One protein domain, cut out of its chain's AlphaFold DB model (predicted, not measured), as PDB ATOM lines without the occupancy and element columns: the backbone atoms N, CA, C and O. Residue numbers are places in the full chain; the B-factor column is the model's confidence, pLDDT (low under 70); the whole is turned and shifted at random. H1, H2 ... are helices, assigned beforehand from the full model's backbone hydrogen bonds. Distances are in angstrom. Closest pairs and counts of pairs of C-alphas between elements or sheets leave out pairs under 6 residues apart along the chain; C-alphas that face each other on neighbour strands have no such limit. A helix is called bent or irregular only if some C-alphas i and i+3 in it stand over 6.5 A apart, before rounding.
ATOM      1  N   ARG A  11      -3.563  29.318  58.103       95.00
ATOM      2  CA  ARG A  11      -2.743  29.352  56.884       95.00
ATOM      3  C   ARG A  11      -3.569  28.928  55.680       95.00
ATOM      4  O   ARG A  11      -3.565  29.620  54.663       95.00
ATOM      5  N   HIS A  12      -4.300  27.824  55.799       96.25
ATOM      6  CA  HIS A  12      -5.152  27.325  54.725       96.25
ATOM      7  C   HIS A  12      -6.226  28.351  54.352       96.25
ATOM      8  O   HIS A  12      -6.408  28.655  53.169       96.25
ATOM      9  N   ARG A  13      -6.890  28.948  55.350       94.69
ATOM     10  CA  ARG A  13      -7.871  30.020  55.123       94.69
ATOM     11  C   ARG A  13      -7.261  31.226  54.420       94.69
ATOM     12  O   ARG A  13      -7.883  31.758  53.505       94.69
ATOM     13  N   ALA A  14      -6.069  31.657  54.835       94.50
ATOM     14  CA  ALA A  14      -5.383  32.785  54.211       94.50
ATOM     15  C   ALA A  14      -5.090  32.508  52.728       94.50
ATOM     16  O   ALA A  14      -5.364  33.359  51.883       94.50
ATOM     17  N   ILE A  15      -4.629  31.295  52.399       94.88
ATOM     18  CA  ILE A  15      -4.416  30.860  51.012       94.88
ATOM     19  C   ILE A  15      -5.732  30.891  50.225       94.88
ATOM     20  O   ILE A  15      -5.771  31.444  49.126       94.88
ATOM     21  N   ARG A  16      -6.823  30.343  50.780       94.88
ATOM     22  CA  ARG A  16      -8.140  30.347  50.123       94.88
ATOM     23  C   ARG A  16      -8.624  31.768  49.828       94.88
ATOM     24  O   ARG A  16      -8.971  32.058  48.687       94.88
ATOM     25  N   LEU A  17      -8.602  32.641  50.835       94.00
ATOM     26  CA  LEU A  17      -9.049  34.032  50.729       94.00
ATOM     27  C   LEU A  17      -8.208  34.826  49.722       94.00
ATOM     28  O   LEU A  17      -8.753  35.609  48.949       94.00
ATOM     29  N   GLY A  18      -6.891  34.604  49.688       93.19
ATOM     30  CA  GLY A  18      -6.015  35.243  48.707       93.19
ATOM     31  C   GLY A  18      -6.315  34.809  47.269       93.19
ATOM     32  O   GLY A  18      -6.349  35.646  46.366       93.19
ATOM     33  N   ILE A  19      -6.620  33.523  47.044       93.44
ATOM     34  CA  ILE A  19      -7.079  33.029  45.733       93.44
ATOM     35  C   ILE A  19      -8.444  33.638  45.376       93.44
ATOM     36  O   ILE A  19      -8.613  34.110  44.251       93.44
ATOM     37  N   GLU A  20      -9.398  33.653  46.311       93.12
ATOM     38  CA  GLU A  20     -10.739  34.230  46.120       93.12
ATOM     39  C   GLU A  20     -10.662  35.703  45.716       93.12
ATOM     40  O   GLU A  20     -11.227  36.102  44.697       93.12
ATOM     41  N   GLN A  21      -9.883  36.494  46.454       91.38
ATOM     42  CA  GLN A  21      -9.691  37.912  46.180       91.38
ATOM     43  C   GLN A  21      -8.974  38.150  44.845       91.38
ATOM     44  O   GLN A  21      -9.396  39.004  44.066       91.38
ATOM     45  N   GLY A  22      -7.894  37.414  44.569       87.44
ATOM     46  CA  GLY A  22      -7.093  37.603  43.359       87.44
ATOM     47  C   GLY A  22      -7.812  37.209  42.067       87.44
ATOM     48  O   GLY A  22      -7.554  37.809  41.029       87.44
ATOM     49  N   ASN A  23      -8.726  36.238  42.125       87.56
ATOM     50  CA  ASN A  23      -9.448  35.724  40.955       87.56
ATOM     51  C   ASN A  23     -10.915  36.188  40.889       87.56
ATOM     52  O   ASN A  23     -11.615  35.853  39.938       87.56
ATOM     53  N   GLY A  24     -11.395  36.939  41.887       86.75
ATOM     54  CA  GLY A  24     -12.786  37.397  41.957       86.75
ATOM     55  C   GLY A  24     -13.798  36.277  42.226       86.75
ATOM     56  O   GLY A  24     -14.938  36.358  41.774       86.75
ATOM     57  N   ILE A  25     -13.395  35.222  42.939       87.25
ATOM     58  CA  ILE A  25     -14.259  34.080  43.271       87.25
ATOM     59  C   ILE A  25     -14.981  34.380  44.586       87.25
ATOM     60  O   ILE A  25     -14.339  34.699  45.582       87.25
ATOM     61  N   SER A  26     -16.312  34.268  44.610       85.44
ATOM     62  CA  SER A  26     -17.114  34.673  45.777       85.44
ATOM     63  C   SER A  26     -16.860  33.827  47.027       85.44
ATOM     64  O   SER A  26     -16.770  34.375  48.119       85.44
ATOM     65  N   ASN A  27     -16.789  32.504  46.878       89.75
ATOM     66  CA  ASN A  27     -16.448  31.565  47.945       89.75
ATOM     67  C   ASN A  27     -16.079  30.219  47.311       89.75
ATOM     68  O   ASN A  27     -16.830  29.688  46.490       89.75
ATOM     69  N   MET A  28     -14.929  29.672  47.682       90.44
ATOM     70  CA  MET A  28     -14.483  28.359  47.248       90.44
ATOM     71  C   MET A  28     -14.851  27.293  48.273       90.44
ATOM     72  O   MET A  28     -14.468  27.350  49.445       90.44
ATOM     73  N   GLU A  29     -15.516  26.256  47.781       92.88
ATOM     74  CA  GLU A  29     -15.899  25.082  48.558       92.88
ATOM     75  C   GLU A  29     -14.954  23.895  48.328       92.88
ATOM     76  O   GLU A  29     -14.109  23.903  47.421       92.88
ATOM     77  N   LYS A  30     -15.077  22.867  49.176       93.62
ATOM     78  CA  LYS A  30     -14.386  21.583  48.984       93.62
ATOM     79  C   LYS A  30     -14.959  20.810  47.795       93.62
ATOM     80  O   LYS A  30     -16.134  20.951  47.458       93.62
ATOM     81  N   ILE A  31     -14.134  19.952  47.196       91.56
ATOM     82  CA  ILE A  31     -14.545  19.021  46.134       91.56
ATOM     83  C   ILE A  31     -15.750  18.184  46.587       91.56
ATOM     84  O   ILE A  31     -16.726  18.080  45.850       91.56
ATOM     85  N   SER A  32     -15.735  17.657  47.812       90.88
ATOM     86  CA  SER A  32     -16.846  16.901  48.408       90.88
ATOM     87  C   SER A  32     -18.193  17.631  48.350       90.88
ATOM     88  O   SER A  32     -19.206  17.015  48.019       90.88
ATOM     89  N   VAL A  33     -18.213  18.949  48.572       91.38
ATOM     90  CA  VAL A  33     -19.434  19.767  48.464       91.38
ATOM     91  C   VAL A  33     -19.940  19.809  47.022       91.38
ATOM     92  O   VAL A  33     -21.139  19.661  46.789       91.38
ATOM     93  N   ALA A  34     -19.040  19.964  46.047       86.31
ATOM     94  CA  ALA A  34     -19.396  19.937  44.630       86.31
ATOM     95  C   ALA A  34     -19.929  18.556  44.201       86.31
ATOM     96  O   ALA A  34     -20.943  18.474  43.507       86.31
ATOM     97  N   LEU A  35     -19.311  17.469  44.675       85.62
ATOM     98  CA  LEU A  35     -19.765  16.100  44.409       85.62
ATOM     99  C   LEU A  35     -21.148  15.822  45.005       85.62
ATOM    100  O   LEU A  35     -22.003  15.230  44.346       85.62
ATOM    101  N   ASP A  36     -21.394  16.266  46.234       84.88
ATOM    102  CA  ASP A  36     -22.696  16.108  46.874       84.88
ATOM    103  C   ASP A  36     -23.767  16.984  46.223       84.88
ATOM    104  O   ASP A  36     -24.914  16.552  46.106       84.88
ATOM    105  N   ALA A  37     -23.414  18.181  45.748       82.25
ATOM    106  CA  ALA A  37     -24.315  19.015  44.957       82.25
ATOM    107  C   ALA A  37     -24.715  18.318  43.646       82.25
ATOM    108  O   ALA A  37     -25.901  18.282  43.319       82.25
ATOM    109  N   MET A  38     -23.761  17.688  42.950       78.06
ATOM    110  CA  MET A  38     -24.033  16.894  41.745       78.06
ATOM    111  C   MET A  38     -24.987  15.728  42.037       78.06
ATOM    112  O   MET A  38     -25.987  15.566  41.336       78.06
ATOM    113  N   LYS A  39     -24.746  14.972  43.116       75.12
ATOM    114  CA  LYS A  39     -25.632  13.874  43.545       75.12
ATOM    115  C   LYS A  39     -27.029  14.365  43.928       75.12
ATOM    116  O   LYS A  39     -28.018  13.766  43.518       75.12
ATOM    117  N   LYS A  40     -27.134  15.459  44.695       71.06
ATOM    118  CA  LYS A  40     -28.420  16.062  45.103       71.06
ATOM    119  C   LYS A  40     -29.213  16.598  43.913       71.06
ATOM    120  O   LYS A  40     -30.435  16.515  43.922       71.06
ATOM    121  N   ALA A  41     -28.528  17.098  42.886       68.31
ATOM    122  CA  ALA A  41     -29.132  17.474  41.611       68.31
ATOM    123  C   ALA A  41     -29.564  16.259  40.761       68.31
ATOM    124  O   ALA A  41     -30.137  16.431  39.688       68.31
ATOM    125  N   GLY A  42     -29.312  15.033  41.232       53.81
ATOM    126  CA  GLY A  42     -29.699  13.780  40.591       53.81
ATOM    127  C   GLY A  42     -28.643  13.196  39.657       53.81
ATOM    128  O   GLY A  42     -28.846  12.097  39.142       53.81
ATOM    129  N   PHE A  43     -27.514  13.875  39.430       59.22
ATOM    130  CA  PHE A  43     -26.467  13.374  38.546       59.22
ATOM    131  C   PHE A  43     -25.716  12.203  39.187       59.22
ATOM    132  O   PHE A  43     -25.228  12.288  40.312       59.22
ATOM    133  N   VAL A  44     -25.576  11.115  38.433       58.88
ATOM    134  CA  VAL A  44     -24.556  10.089  38.689       58.88
ATOM    135  C   VAL A  44     -23.278  10.558  37.980       58.88
ATOM    136  O   VAL A  44     -23.395  11.222  36.956       58.88
ATOM    137  N   LEU A  45     -22.078  10.319  38.511       56.75
ATOM    138  CA  LEU A  45     -20.810  10.801  37.932       56.75
ATOM    139  C   LEU A  45     -20.062   9.641  37.262       56.75
ATOM    140  O   LEU A  45     -19.896   8.602  37.892       56.75
ATOM    141  N   GLU A  46     -19.602   9.816  36.015       59.47
ATOM    142  CA  GLU A  46     -18.840   8.771  35.290       59.47
ATOM    143  C   GLU A  46     -17.428   8.632  35.839       59.47
ATOM    144  O   GLU A  46     -16.936   7.534  36.084       59.47
ATOM    145  N   VAL A  47     -16.778   9.779  36.004       63.19
ATOM    146  CA  VAL A  47     -15.400   9.921  36.452       63.19
ATOM    147  C   VAL A  47     -15.360  11.121  37.387       63.19
ATOM    148  O   VAL A  47     -16.054  12.113  37.171       63.19
ATOM    149  N   SER A  48     -14.562  11.012  38.441       77.06
ATOM    150  CA  SER A  48     -14.313  12.082  39.399       77.06
ATOM    151  C   SER A  48     -12.819  12.087  39.677       77.06
ATOM    152  O   SER A  48     -12.326  11.225  40.405       77.06
ATOM    153  N   GLU A  49     -12.087  12.993  39.037       81.50
ATOM    154  CA  GLU A  49     -10.623  12.992  39.064       81.50
ATOM    155  C   GLU A  49     -10.076  14.416  39.178       81.50
ATOM    156  O   GLU A  49     -10.551  15.340  38.516       81.50
ATOM    157  N   ASP A  50      -9.045  14.579  40.003       85.00
ATOM    158  CA  ASP A  50      -8.229  15.785  40.022       85.00
ATOM    159  C   ASP A  50      -7.135  15.678  38.953       85.00
ATOM    160  O   ASP A  50      -6.141  14.972  39.129       85.00
ATOM    161  N   LEU A  51      -7.312  16.379  37.832       84.38
ATOM    162  CA  LEU A  51      -6.344  16.350  36.736       84.38
ATOM    163  C   LEU A  51      -5.025  17.021  37.125       84.38
ATOM    164  O   LEU A  51      -3.989  16.696  36.553       84.38
ATOM    165  N   ALA A  52      -5.048  17.932  38.102       84.31
ATOM    166  CA  ALA A  52      -3.859  18.631  38.566       84.31
ATOM    167  C   ALA A  52      -2.944  17.756  39.446       84.31
ATOM    168  O   ALA A  52      -1.811  18.161  39.707       84.31
ATOM    169  N   ASP A  53      -3.413  16.582  39.895       84.62
ATOM    170  CA  ASP A  53      -2.629  15.616  40.684       84.62
ATOM    171  C   ASP A  53      -1.970  14.520  39.825       84.62
ATOM    172  O   ASP A  53      -1.294  13.622  40.338       84.62
ATOM    173  N   ARG A  54      -2.137  14.579  38.498       82.62
ATOM    174  CA  ARG A  54      -1.451  13.670  37.577       82.62
ATOM    175  C   ARG A  54       0.063  13.879  37.635       82.62
ATOM    176  O   ARG A  54       0.570  14.954  37.949       82.62
ATOM    177  N   LYS A  55       0.807  12.810  37.339       78.44
ATOM    178  CA  LYS A  55       2.275  12.840  37.284       78.44
ATOM    179  C   LYS A  55       2.741  13.481  35.977       78.44
ATOM    180  O   LYS A  55       3.201  12.776  35.083       78.44
ATOM    181  N   ASP A  56       2.606  14.795  35.886       79.12
ATOM    182  CA  ASP A  56       3.175  15.587  34.797       79.12
ATOM    183  C   ASP A  56       4.637  15.953  35.097       79.12
ATOM    184  O   ASP A  56       5.051  16.048  36.255       79.12
ATOM    185  N   GLU A  57       5.438  16.158  34.045       80.19
ATOM    186  CA  GLU A  57       6.863  16.509  34.171       80.19
ATOM    187  C   GLU A  57       7.080  17.843  34.898       80.19
ATOM    188  O   GLU A  57       8.081  18.023  35.594       80.19
ATOM    189  N   LEU A  58       6.130  18.771  34.757       81.62
ATOM    190  CA  LEU A  58       6.134  20.059  35.434       81.62
ATOM    191  C   LEU A  58       4.840  20.273  36.225       81.62
ATOM    192  O   LEU A  58       3.756  19.979  35.722       81.62
ATOM    193  N   PRO A  59       4.919  20.865  37.429       86.19
ATOM    194  CA  PRO A  59       3.726  21.187  38.198       86.19
ATOM    195  C   PRO A  59       2.931  22.304  37.520       86.19
ATOM    196  O   PRO A  59       3.514  23.306  37.122       86.19
ATOM    197  N   TRP A  60       1.602  22.217  37.478       88.31
ATOM    198  CA  TRP A  60       0.737  23.211  36.814       88.31
ATOM    199  C   TRP A  60       0.983  24.672  37.245       88.31
ATOM    200  O   TRP A  60       0.772  25.601  36.468       88.31
ATOM    201  N   TYR A  61       1.448  24.893  38.479       87.94
ATOM    202  CA  TYR A  61       1.733  26.222  39.025       87.94
ATOM    203  C   TYR A  61       3.098  26.784  38.596       87.94
ATOM    204  O   TYR A  61       3.450  27.899  38.994       87.94
ATOM    205  N   TRP A  62       3.892  26.044  37.813       85.88
ATOM    206  CA  TRP A  62       5.235  26.451  37.397       85.88
ATOM    207  C   TRP A  62       5.284  27.858  36.765       85.88
ATOM    208  O   TRP A  62       6.151  28.628  37.198       85.88
ATOM    209  N   PRO A  63       4.345  28.293  35.887       83.38
ATOM    210  CA  PRO A  63       4.422  29.614  35.253       83.38
ATOM    211  C   PRO A  63       4.195  30.761  36.244       83.38
ATOM    212  O   PRO A  63       4.682  31.872  36.050       83.38
ATOM    213  N   LEU A  64       3.453  30.491  37.320       83.62
ATOM    214  CA  LEU A  64       3.096  31.460  38.360       83.62
ATOM    215  C   LEU A  64       4.148  31.525  39.473       83.62
ATOM    216  O   LEU A  64       4.222  32.503  40.221       83.62
ATOM    217  N   SER A  65       4.960  30.473  39.599       83.50
ATOM    218  CA  SER A  65       5.916  30.321  40.695       83.50
ATOM    219  C   SER A  65       7.078  31.312  40.640       83.50
ATOM    220  O   SER A  65       7.625  31.649  41.689       83.50
ATOM    221  N   GLY A  66       7.456  31.775  39.441       77.88
ATOM    222  CA  GLY A  66       8.668  32.575  39.231       77.88
ATOM    223  C   GLY A  66       9.963  31.823  39.568       77.88
ATOM    224  O   GLY A  66      10.999  32.448  39.777       77.88
ATOM    225  N   ASP A  67       9.903  30.492  39.670       80.56
ATOM    226  CA  ASP A  67      11.033  29.646  40.037       80.56
ATOM    227  C   ASP A  67      11.847  29.277  38.794       80.56
ATOM    228  O   ASP A  67      11.361  28.609  37.880       80.56
ATOM    229  N   LEU A  68      13.112  29.702  38.771       78.81
ATOM    230  CA  LEU A  68      14.012  29.481  37.638       78.81
ATOM    231  C   LEU A  68      14.322  27.995  37.401       78.81
ATOM    232  O   LEU A  68      14.775  27.641  36.316       78.81
ATOM    233  N   ARG A  69      14.050  27.109  38.370       79.62
ATOM    234  CA  ARG A  69      14.230  25.655  38.214       79.62
ATOM    235  C   ARG A  69      13.282  25.033  37.187       79.62
ATOM    236  O   ARG A  69      13.582  23.958  36.687       79.62
ATOM    237  N   TYR A  70      12.172  25.700  36.868       79.81
ATOM    238  CA  TYR A  70      11.208  25.246  35.861       79.81
ATOM    239  C   TYR A  70      11.436  25.885  34.482       79.81
ATOM    240  O   TYR A  70      10.561  25.813  33.624       79.81
ATOM    241  N   THR A  71      12.587  26.529  34.262       78.62
ATOM    242  CA  THR A  71      12.964  27.054  32.940       78.62
ATOM    243  C   THR A  71      13.126  25.904  31.946       78.62
ATOM    244  O   THR A  71      13.982  25.041  32.126       78.62
ATOM    245  N   GLN A  72      12.315  25.889  30.886       79.38
ATOM    246  CA  GLN A  72      12.461  24.917  29.799       79.38
ATOM    247  C   GLN A  72      13.301  25.489  28.652       79.38
ATOM    248  O   GLN A  72      14.010  24.758  27.963       79.38
ATOM    249  N   SER A  73      13.255  26.808  28.459       82.69
ATOM    250  CA  SER A  73      13.973  27.525  27.412       82.69
ATOM    251  C   SER A  73      14.411  28.924  27.863       82.69
ATOM    252  O   SER A  73      13.881  29.502  28.814       82.69
ATOM    253  N   LEU A  74      15.358  29.526  27.133       79.19
ATOM    254  CA  LEU A  74      15.769  30.921  27.357       79.19
ATOM    255  C   LEU A  74      14.622  31.922  27.126       79.19
ATOM    256  O   LEU A  74      14.656  33.027  27.664       79.19
ATOM    257  N   TRP A  75      13.596  31.532  26.368       79.75
ATOM    258  CA  TRP A  75      12.412  32.351  26.115       79.75
ATOM    259  C   TRP A  75      11.435  32.395  27.301       79.75
ATOM    260  O   TRP A  75      10.594  33.290  27.347       79.75
ATOM    261  N   ASP A  76      11.591  31.521  28.302       76.94
ATOM    262  CA  ASP A  76      10.775  31.535  29.527       76.94
ATOM    263  C   ASP A  76      11.289  32.547  30.563       76.94
ATOM    264  O   ASP A  76      10.563  32.942  31.483       76.94
ATOM    265  N   LEU A  77      12.539  33.001  30.407       79.94
ATOM    266  CA  LEU A  77      13.205  33.905  31.346       79.94
ATOM    267  C   LEU A  77      12.446  35.224  31.557       79.94
ATOM    268  O   LEU A  77      12.254  35.585  32.719       79.94
ATOM    269  N   PRO A  78      11.950  35.941  30.524       81.06
ATOM    270  CA  PRO A  78      11.191  37.174  30.738       81.06
ATOM    271  C   PRO A  78       9.936  36.954  31.593       81.06
ATOM    272  O   PRO A  78       9.629  37.758  32.476       81.06
ATOM    273  N   THR A  79       9.231  35.842  31.373       75.69
ATOM    274  CA  THR A  79       8.010  35.493  32.108       75.69
ATOM    275  C   THR A  79       8.315  35.138  33.559       75.69
ATOM    276  O   THR A  79       7.668  35.667  34.464       75.69
ATOM    277  N   LEU A  80       9.325  34.300  33.798       78.25
ATOM    278  CA  LEU A  80       9.697  33.870  35.146       78.25
ATOM    279  C   LEU A  80      10.316  35.004  35.964       78.25
ATOM    280  O   LEU A  80       9.974  35.153  37.135       78.25
ATOM    281  N   ILE A  81      11.141  35.861  35.353       81.75
ATOM    282  CA  ILE A  81      11.693  37.055  36.010       81.75
ATOM    283  C   ILE A  81      10.565  38.001  36.418       81.75
ATOM    284  O   ILE A  81      10.552  38.466  37.555       81.75
ATOM    285  N   ARG A  82       9.586  38.243  35.534       79.62
ATOM    286  CA  ARG A  82       8.401  39.057  35.847       79.62
ATOM    287  C   ARG A  82       7.587  38.471  37.006       79.62
ATOM    288  O   ARG A  82       7.071  39.226  37.823       79.62
ATOM    289  N   MET A  83       7.478  37.144  37.075       80.00
ATOM    290  CA  MET A  83       6.734  36.429  38.116       80.00
ATOM    291  C   MET A  83       7.519  36.223  39.416       80.00
ATOM    292  O   MET A  83       6.907  35.938  40.445       80.00
ATOM    293  N   ALA A  84       8.839  36.390  39.423       80.81
ATOM    294  CA  ALA A  84       9.648  36.335  40.634       80.81
ATOM    295  C   ALA A  84       9.332  37.517  41.568       80.81
ATOM    296  O   ALA A  84       8.929  38.591  41.120       80.81
ATOM    297  N   HIS A  85       9.566  37.354  42.873       72.81
ATOM    298  CA  HIS A  85       9.301  38.401  43.873       72.81
ATOM    299  C   HIS A  85       9.950  39.752  43.525       72.81
ATOM    300  O   HIS A  85       9.331  40.800  43.696       72.81
ATOM    301  N   VAL A  86      11.169  39.723  42.979       76.12
ATOM    302  CA  VAL A  86      11.893  40.927  42.542       76.12
ATOM    303  C   VAL A  86      11.223  41.582  41.330       76.12
ATOM    304  O   VAL A  86      11.058  42.801  41.308       76.12
ATOM    305  N   GLY A  87      10.788  40.793  40.343       76.00
ATOM    306  CA  GLY A  87      10.102  41.310  39.158       76.00
ATOM    307  C   GLY A  87       8.732  41.899  39.475       76.00
ATOM    308  O   GLY A  87       8.409  42.975  38.969       76.00
ATOM    309  N   ARG A  88       7.970  41.265  40.378       79.00
ATOM    310  CA  ARG A  88       6.707  41.823  40.889       79.00
ATOM    311  C   ARG A  88       6.955  43.163  41.578       79.00
ATOM    312  O   ARG A  88       6.346  44.154  41.198       79.00
ATOM    313  N   GLY A  89       7.921  43.234  42.497       78.06
ATOM    314  CA  GLY A  89       8.265  44.481  43.191       78.06
ATOM    315  C   GLY A  89       8.633  45.631  42.243       78.06
ATOM    316  O   GLY A  89       8.151  46.752  42.417       78.06
ATOM    317  N   LEU A  90       9.422  45.352  41.198       80.75
ATOM    318  CA  LEU A  90       9.781  46.344  40.180       80.75
ATOM    319  C   LEU A  90       8.563  46.798  39.363       80.75
ATOM    320  O   LEU A  90       8.346  47.999  39.191       80.75
ATOM    321  N   ALA A  91       7.746  45.855  38.891       78.94
ATOM    322  CA  ALA A  91       6.532  46.160  38.140       78.94
ATOM    323  C   ALA A  91       5.548  47.000  38.972       78.94
ATOM    324  O   ALA A  91       4.979  47.964  38.461       78.94
ATOM    325  N   HIS A  92       5.405  46.702  40.267       81.19
ATOM    326  CA  HIS A  92       4.543  47.457  41.180       81.19
ATOM    327  C   HIS A  92       5.034  48.903  41.353       81.19
ATOM    328  O   HIS A  92       4.226  49.833  41.385       81.19
ATOM    329  N   GLY A  93       6.355  49.108  41.425       81.00
ATOM    330  CA  GLY A  93       6.963  50.440  41.473       81.00
ATOM    331  C   GLY A  93       6.691  51.257  40.208       81.00
ATOM    332  O   GLY A  93       6.291  52.417  40.300       81.00
ATOM    333  N   ILE A  94       6.830  50.634  39.033       86.19
ATOM    334  CA  ILE A  94       6.558  51.273  37.737       86.19
ATOM    335  C   ILE A  94       5.075  51.640  37.612       86.19
ATOM    336  O   ILE A  94       4.757  52.783  37.291       86.19
ATOM    337  N   VAL A  95       4.159  50.711  37.911       87.12
ATOM    338  CA  VAL A  95       2.708  50.970  37.852       87.12
ATOM    339  C   VAL A  95       2.314  52.081  38.827       87.12
ATOM    340  O   VAL A  95       1.541  52.963  38.463       87.12
ATOM    341  N   GLY A  96       2.891  52.098  40.031       85.44
ATOM    342  CA  GLY A  96       2.673  53.176  40.997       85.44
ATOM    343  C   GLY A  96       3.153  54.543  40.503       85.44
ATOM    344  O   GLY A  96       2.456  55.537  40.698       85.44
ATOM    345  N   ALA A  97       4.306  54.605  39.833       87.81
ATOM    346  CA  ALA A  97       4.804  55.841  39.231       87.81
ATOM    347  C   ALA A  97       3.909  56.313  38.071       87.81
ATOM    348  O   ALA A  97       3.591  57.497  37.982       87.81
ATOM    349  N   LEU A  98       3.445  55.394  37.220       88.69
ATOM    350  CA  LEU A  98       2.524  55.708  36.122       88.69
ATOM    351  C   LEU A  98       1.158  56.193  36.629       88.69
ATOM    352  O   LEU A  98       0.575  57.093  36.029       88.69
ATOM    353  N   GLU A  99       0.666  55.639  37.738       90.94
ATOM    354  CA  GLU A  99      -0.555  56.104  38.406       90.94
ATOM    355  C   GLU A  99      -0.359  57.508  39.001       90.94
ATOM    356  O   GLU A  99      -1.220  58.372  38.846       90.94
ATOM    357  N   MET A 100       0.804  57.774  39.609       88.69
ATOM    358  CA  MET A 100       1.152  59.090  40.160       88.69
ATOM    359  C   MET A 100       1.255  60.178  39.080       88.69
ATOM    360  O   MET A 100       0.822  61.305  39.307       88.69
ATOM    361  N   ILE A 101       1.804  59.845  37.909       92.00
ATOM    362  CA  ILE A 101       1.949  60.763  36.764       92.00
ATOM    363  C   ILE A 101       0.619  60.903  35.984       92.00
ATOM    364  O   ILE A 101       0.501  61.740  35.092       92.00
ATOM    365  N   GLY A 102      -0.413  60.125  36.335       84.50
ATOM    366  CA  GLY A 102      -1.742  60.179  35.716       84.50
ATOM    367  C   GLY A 102      -1.853  59.444  34.378       84.50
ATOM    368  O   GLY A 102      -2.866  59.571  33.697       84.50
ATOM    369  N   PHE A 103      -0.833  58.669  34.001       91.56
ATOM    370  CA  PHE A 103      -0.853  57.832  32.800       91.56
ATOM    371  C   PHE A 103      -1.618  56.521  33.031       91.56
ATOM    372  O   PHE A 103      -2.296  56.035  32.130       91.56
ATOM    373  N   ALA A 104      -1.541  55.958  34.243       87.56
ATOM    374  CA  ALA A 104      -2.351  54.810  34.646       87.56
ATOM    375  C   ALA A 104      -3.590  55.261  35.450       87.56
ATOM    376  O   ALA A 104      -3.484  56.175  36.273       87.56
ATOM    377  N   PRO A 105      -4.761  54.621  35.266       89.69
ATOM    378  CA  PRO A 105      -5.952  54.899  36.066       89.69
ATOM    379  C   PRO A 105      -5.721  54.708  37.571       89.69
ATOM    380  O   PRO A 105      -4.966  53.825  37.988       89.69
ATOM    381  N   LYS A 106      -6.436  55.482  38.396       88.62
ATOM    382  CA  LYS A 106      -6.408  55.318  39.856       88.62
ATOM    383  C   LYS A 106      -6.837  53.903  40.252       88.62
ATOM    384  O   LYS A 106      -7.856  53.410  39.777       88.62
ATOM    385  N   GLY A 107      -6.079  53.277  41.145       86.50
ATOM    386  CA  GLY A 107      -6.294  51.903  41.595       86.50
ATOM    387  C   GLY A 107      -5.560  50.840  40.776       86.50
ATOM    388  O   GLY A 107      -5.580  49.681  41.186       86.50
ATOM    389  N   SER A 108      -4.866  51.200  39.688       86.38
ATOM    390  CA  SER A 108      -4.108  50.243  38.861       86.38
ATOM    391  C   SER A 108      -3.070  49.477  39.676       86.38
ATOM    392  O   SER A 108      -2.945  48.260  39.535       86.38
ATOM    393  N   ARG A 109      -2.366  50.166  40.584       86.00
ATOM    394  CA  ARG A 109      -1.410  49.520  41.486       86.00
ATOM    395  C   ARG A 109      -2.093  48.526  42.422       86.00
ATOM    396  O   ARG A 109      -1.634  47.399  42.549       86.00
ATOM    397  N   LYS A 110      -3.222  48.916  43.018       85.25
ATOM    398  CA  LYS A 110      -3.981  48.066  43.947       85.25
ATOM    399  C   LYS A 110      -4.502  46.799  43.259       85.25
ATOM    400  O   LYS A 110      -4.473  45.725  43.854       85.25
ATOM    401  N   THR A 111      -4.951  46.911  42.010       85.19
ATOM    402  CA  THR A 111      -5.360  45.752  41.206       85.19
ATOM    403  C   THR A 111      -4.175  44.838  40.901       85.19
ATOM    404  O   THR A 111      -4.290  43.628  41.080       85.19
ATOM    405  N   ALA A 112      -3.023  45.398  40.518       84.94
ATOM    406  CA  ALA A 112      -1.805  44.620  40.295       84.94
ATOM    407  C   ALA A 112      -1.342  43.886  41.568       84.94
ATOM    408  O   ALA A 112      -1.040  42.697  41.499       84.94
ATOM    409  N   ASP A 113      -1.368  44.556  42.726       85.00
ATOM    410  CA  ASP A 113      -1.036  43.962  44.026       85.00
ATOM    411  C   ASP A 113      -1.977  42.788  44.360       85.00
ATOM    412  O   ASP A 113      -1.520  41.710  44.735       85.00
ATOM    413  N   SER A 114      -3.288  42.961  44.153       86.38
ATOM    414  CA  SER A 114      -4.286  41.912  44.407       86.38
ATOM    415  C   SER A 114      -4.103  40.690  43.493       86.38
ATOM    416  O   SER A 114      -4.243  39.555  43.949       86.38
ATOM    417  N   LEU A 115      -3.766  40.904  42.216       87.38
ATOM    418  CA  LEU A 115      -3.476  39.827  41.259       87.38
ATOM    419  C   LEU A 115      -2.168  39.100  41.605       87.38
ATOM    420  O   LEU A 115      -2.092  37.873  41.518       87.38
ATOM    421  N   ALA A 116      -1.138  39.846  42.012       86.38
ATOM    422  CA  ALA A 116       0.154  39.296  42.410       86.38
ATOM    423  C   ALA A 116       0.054  38.439  43.679       86.38
ATOM    424  O   ALA A 116       0.689  37.381  43.745       86.38
ATOM    425  N   GLU A 117      -0.747  38.873  44.654       88.12
ATOM    426  CA  GLU A 117      -1.055  38.102  45.862       88.12
ATOM    427  C   GLU A 117      -1.812  36.819  45.501       88.12
ATOM    428  O   GLU A 117      -1.382  35.724  45.862       88.12
ATOM    429  N   GLY A 118      -2.859  36.923  44.672       89.88
ATOM    430  CA  GLY A 118      -3.610  35.766  44.181       89.88
ATOM    431  C   GLY A 118      -2.730  34.726  43.486       89.88
ATOM    432  O   GLY A 118      -2.846  33.532  43.762       89.88
ATOM    433  N   ALA A 119      -1.789  35.163  42.642       88.31
ATOM    434  CA  ALA A 119      -0.812  34.276  42.012       88.31
ATOM    435  C   ALA A 119       0.104  33.584  43.041       88.31
ATOM    436  O   ALA A 119       0.416  32.402  42.894       88.31
ATOM    437  N   GLY A 120       0.519  34.293  44.097       89.44
ATOM    438  CA  GLY A 120       1.267  33.710  45.214       89.44
ATOM    439  C   GLY A 120       0.470  32.631  45.950       89.44
ATOM    440  O   GLY A 120       0.976  31.525  46.161       89.44
ATOM    441  N   CYS A 121      -0.792  32.913  46.269       93.00
ATOM    442  CA  CYS A 121      -1.676  31.964  46.939       93.00
ATOM    443  C   CYS A 121      -2.014  30.750  46.060       93.00
ATOM    444  O   CYS A 121      -2.071  29.642  46.579       93.00
ATOM    445  N   LEU A 122      -2.155  30.910  44.738       92.12
ATOM    446  CA  LEU A 122      -2.321  29.785  43.804       92.12
ATOM    447  C   LEU A 122      -1.113  28.838  43.836       92.12
ATOM    448  O   LEU A 122      -1.280  27.623  43.911       92.12
ATOM    449  N   VAL A 123       0.105  29.387  43.833       91.31
ATOM    450  CA  VAL A 123       1.339  28.590  43.919       91.31
ATOM    451  C   VAL A 123       1.441  27.881  45.269       91.31
ATOM    452  O   VAL A 123       1.793  26.703  45.306       91.31
ATOM    453  N   ALA A 124       1.132  28.567  46.373       92.56
ATOM    454  CA  ALA A 124       1.115  27.959  47.704       92.56
ATOM    455  C   ALA A 124       0.063  26.842  47.796       92.56
ATOM    456  O   ALA A 124       0.387  25.724  48.188       92.56
ATOM    457  N   GLY A 125      -1.161  27.107  47.333       92.81
ATOM    458  CA  GLY A 125      -2.253  26.139  47.294       92.81
ATOM    459  C   GLY A 125      -1.950  24.922  46.420       92.81
ATOM    460  O   GLY A 125      -2.321  23.811  46.786       92.81
ATOM    461  N   GLY A 126      -1.226  25.104  45.312       91.12
ATOM    462  CA  GLY A 126      -0.735  24.005  44.481       91.12
ATOM    463  C   GLY A 126       0.378  23.189  45.146       91.12
ATOM    464  O   GLY A 126       0.323  21.962  45.136       91.12
ATOM    465  N   LYS A 127       1.367  23.845  45.770       90.50
ATOM    466  CA  LYS A 127       2.475  23.177  46.484       90.50
ATOM    467  C   LYS A 127       1.997  22.378  47.695       90.50
ATOM    468  O   LYS A 127       2.495  21.284  47.935       90.50
ATOM    469  N   GLU A 128       1.036  22.920  48.434       93.25
ATOM    470  CA  GLU A 128       0.447  22.294  49.623       93.25
ATOM    471  C   GLU A 128      -0.719  21.353  49.273       93.25
ATOM    472  O   GLU A 128      -1.328  20.765  50.162       93.25
ATOM    473  N   LYS A 129      -1.034  21.186  47.979       91.69
ATOM    474  CA  LYS A 129      -2.169  20.389  47.484       91.69
ATOM    475  C   LYS A 129      -3.501  20.748  48.156       91.69
ATOM    476  O   LYS A 129      -4.322  19.866  48.404       91.69
ATOM    477  N   LEU A 130      -3.718  22.029  48.452       93.88
ATOM    478  CA  LEU A 130      -4.948  22.584  49.040       93.88
ATOM    479  C   LEU A 130      -5.934  23.058  47.967       93.88
ATOM    480  O   LEU A 130      -7.139  23.178  48.207       93.88
ATOM    481  N   PHE A 131      -5.423  23.355  46.773       93.38
ATOM    482  CA  PHE A 131      -6.186  23.895  45.658       93.38
ATOM    483  C   PHE A 131      -5.901  23.108  44.378       93.38
ATOM    484  O   PHE A 131      -4.746  22.825  44.063       93.38
ATOM    485  N   THR A 132      -6.966  22.816  43.629       91.25
ATOM    486  CA  THR A 132      -6.886  22.276  42.272       91.25
ATOM    487  C   THR A 132      -7.584  23.222  41.297       91.25
ATOM    488  O   THR A 132      -8.736  23.596  41.541       91.25
ATOM    489  N   PRO A 133      -6.915  23.627  40.202       88.06
ATOM    490  CA  PRO A 133      -7.541  24.394  39.133       88.06
ATOM    491  C   PRO A 133      -8.340  23.523  38.150       88.06
ATOM    492  O   PRO A 133      -9.063  24.070  37.323       88.06
ATOM    493  N   MET A 134      -8.188  22.192  38.186       87.00
ATOM    494  CA  MET A 134      -8.657  21.295  37.124       87.00
ATOM    495  C   MET A 134      -9.299  20.027  37.699       87.00
ATOM    496  O   MET A 134      -8.762  18.928  37.578       87.00
ATOM    497  N   TYR A 135     -10.472  20.178  38.314       85.94
ATOM    498  CA  TYR A 135     -11.263  19.037  38.774       85.94
ATOM    499  C   TYR A 135     -12.276  18.592  37.708       85.94
ATOM    500  O   TYR A 135     -13.113  19.385  37.272       85.94
ATOM    501  N   LEU A 136     -12.214  17.325  37.293       81.38
ATOM    502  CA  LEU A 136     -13.072  16.740  36.262       81.38
ATOM    503  C   LEU A 136     -14.212  15.932  36.901       81.38
ATOM    504  O   LEU A 136     -13.957  14.968  37.620       81.38
ATOM    505  N   MET A 137     -15.467  16.302  36.608       79.50
ATOM    506  CA  MET A 137     -16.671  15.616  37.115       79.50
ATOM    507  C   MET A 137     -17.835  15.561  36.091       79.50
ATOM    508  O   MET A 137     -18.876  16.194  36.291       79.50
TER     509      MET A 137
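This is residues 11 to 137 of the 379 residues of an uncharacterized protein of Penicillium solitum (UniProt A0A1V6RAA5). A long helix, H6, runs through the middle of a loose group of helices: H5 folds back beside its first half as a helical hairpin, H1 crosses it on one side, and the short H3 packs on its later half on another side. H4 makes a corner with H5, while H2 lies away from the other helices, toward one end of the long axis, followed by a long winding link. The printed part has 127 residues with six named helices, H1 to H6 in chain order, and no named strand; the class is all helix. The whole is loose, with a radius of gyration of the C-alphas of 17.9 A, and elongated, spanning 57 by 35 by 25 A.

Find C-alpha 11 at (-2.743, 29.352, 56.884); from there H1 runs through residues 11 to 23, 18.4 A long. Next comes H2, residues 31 to 40, 14.2 A long. After the winding stretch look for H3, residues 62 to 65, 5.1 A long. H4, residues 74 to 83, is 15.1 A long and only just irregular: C-alphas 75 and 78 are 6.8 A apart. H5, residues 85 to 100, covers 22.5 A. H6, residues 108 to 127, covers 28.9 A, from C-alpha 108 at (-4.108, 50.243, 38.861) to C-alpha 127 at (2.475, 23.177, 46.484).

Begin at the hub, H6, which touches three helices. H1 touches it at a steep tilt of 47 degrees, opposite ways; their closest C-alphas, of Gly 22 and Gly 118, are 4.0 A apart. H3 touches residues 119 to 123 of H6 alone, closest at the C-alphas of Ser 65 and Val 123, 5.9 A. H5 and H6 form a helical hairpin at a shallow tilt of 18 degrees, opposite ways; H6 touches H5 with its residues 108 to 116 alone, and the closest C-alphas, of Gly 96 and Arg 109, are 5.5 A apart. H3 touches H4, closest at the C-alphas of Leu 64 and Met 83, 6.2 A. H4 and H5 only just touch, only at the corner, with 3 pairs of C-alphas within 8 A, the closest being Ile 81 and Gly 87 at 5.5 A. H2 is apart from the other five helices. Every O i to N i+4 pair is within hydrogen-bond range in H1, H2, H5 and H6, and 4 of 6 are in H4; H3 is too short for such a pair.

The C-alphas of Val 44 and Ile 101 are the two farthest apart, at 57.2 A. The printed part has no cut. The link from H2 to H3, residues 41 to 61, is long; inside it residues 49 to 50 pair antiparallel with residues 135 to 136, near the end of the printed part. Look at residues 41 to 47 for pLDDT under 70; the mean of the printed part is 84.2.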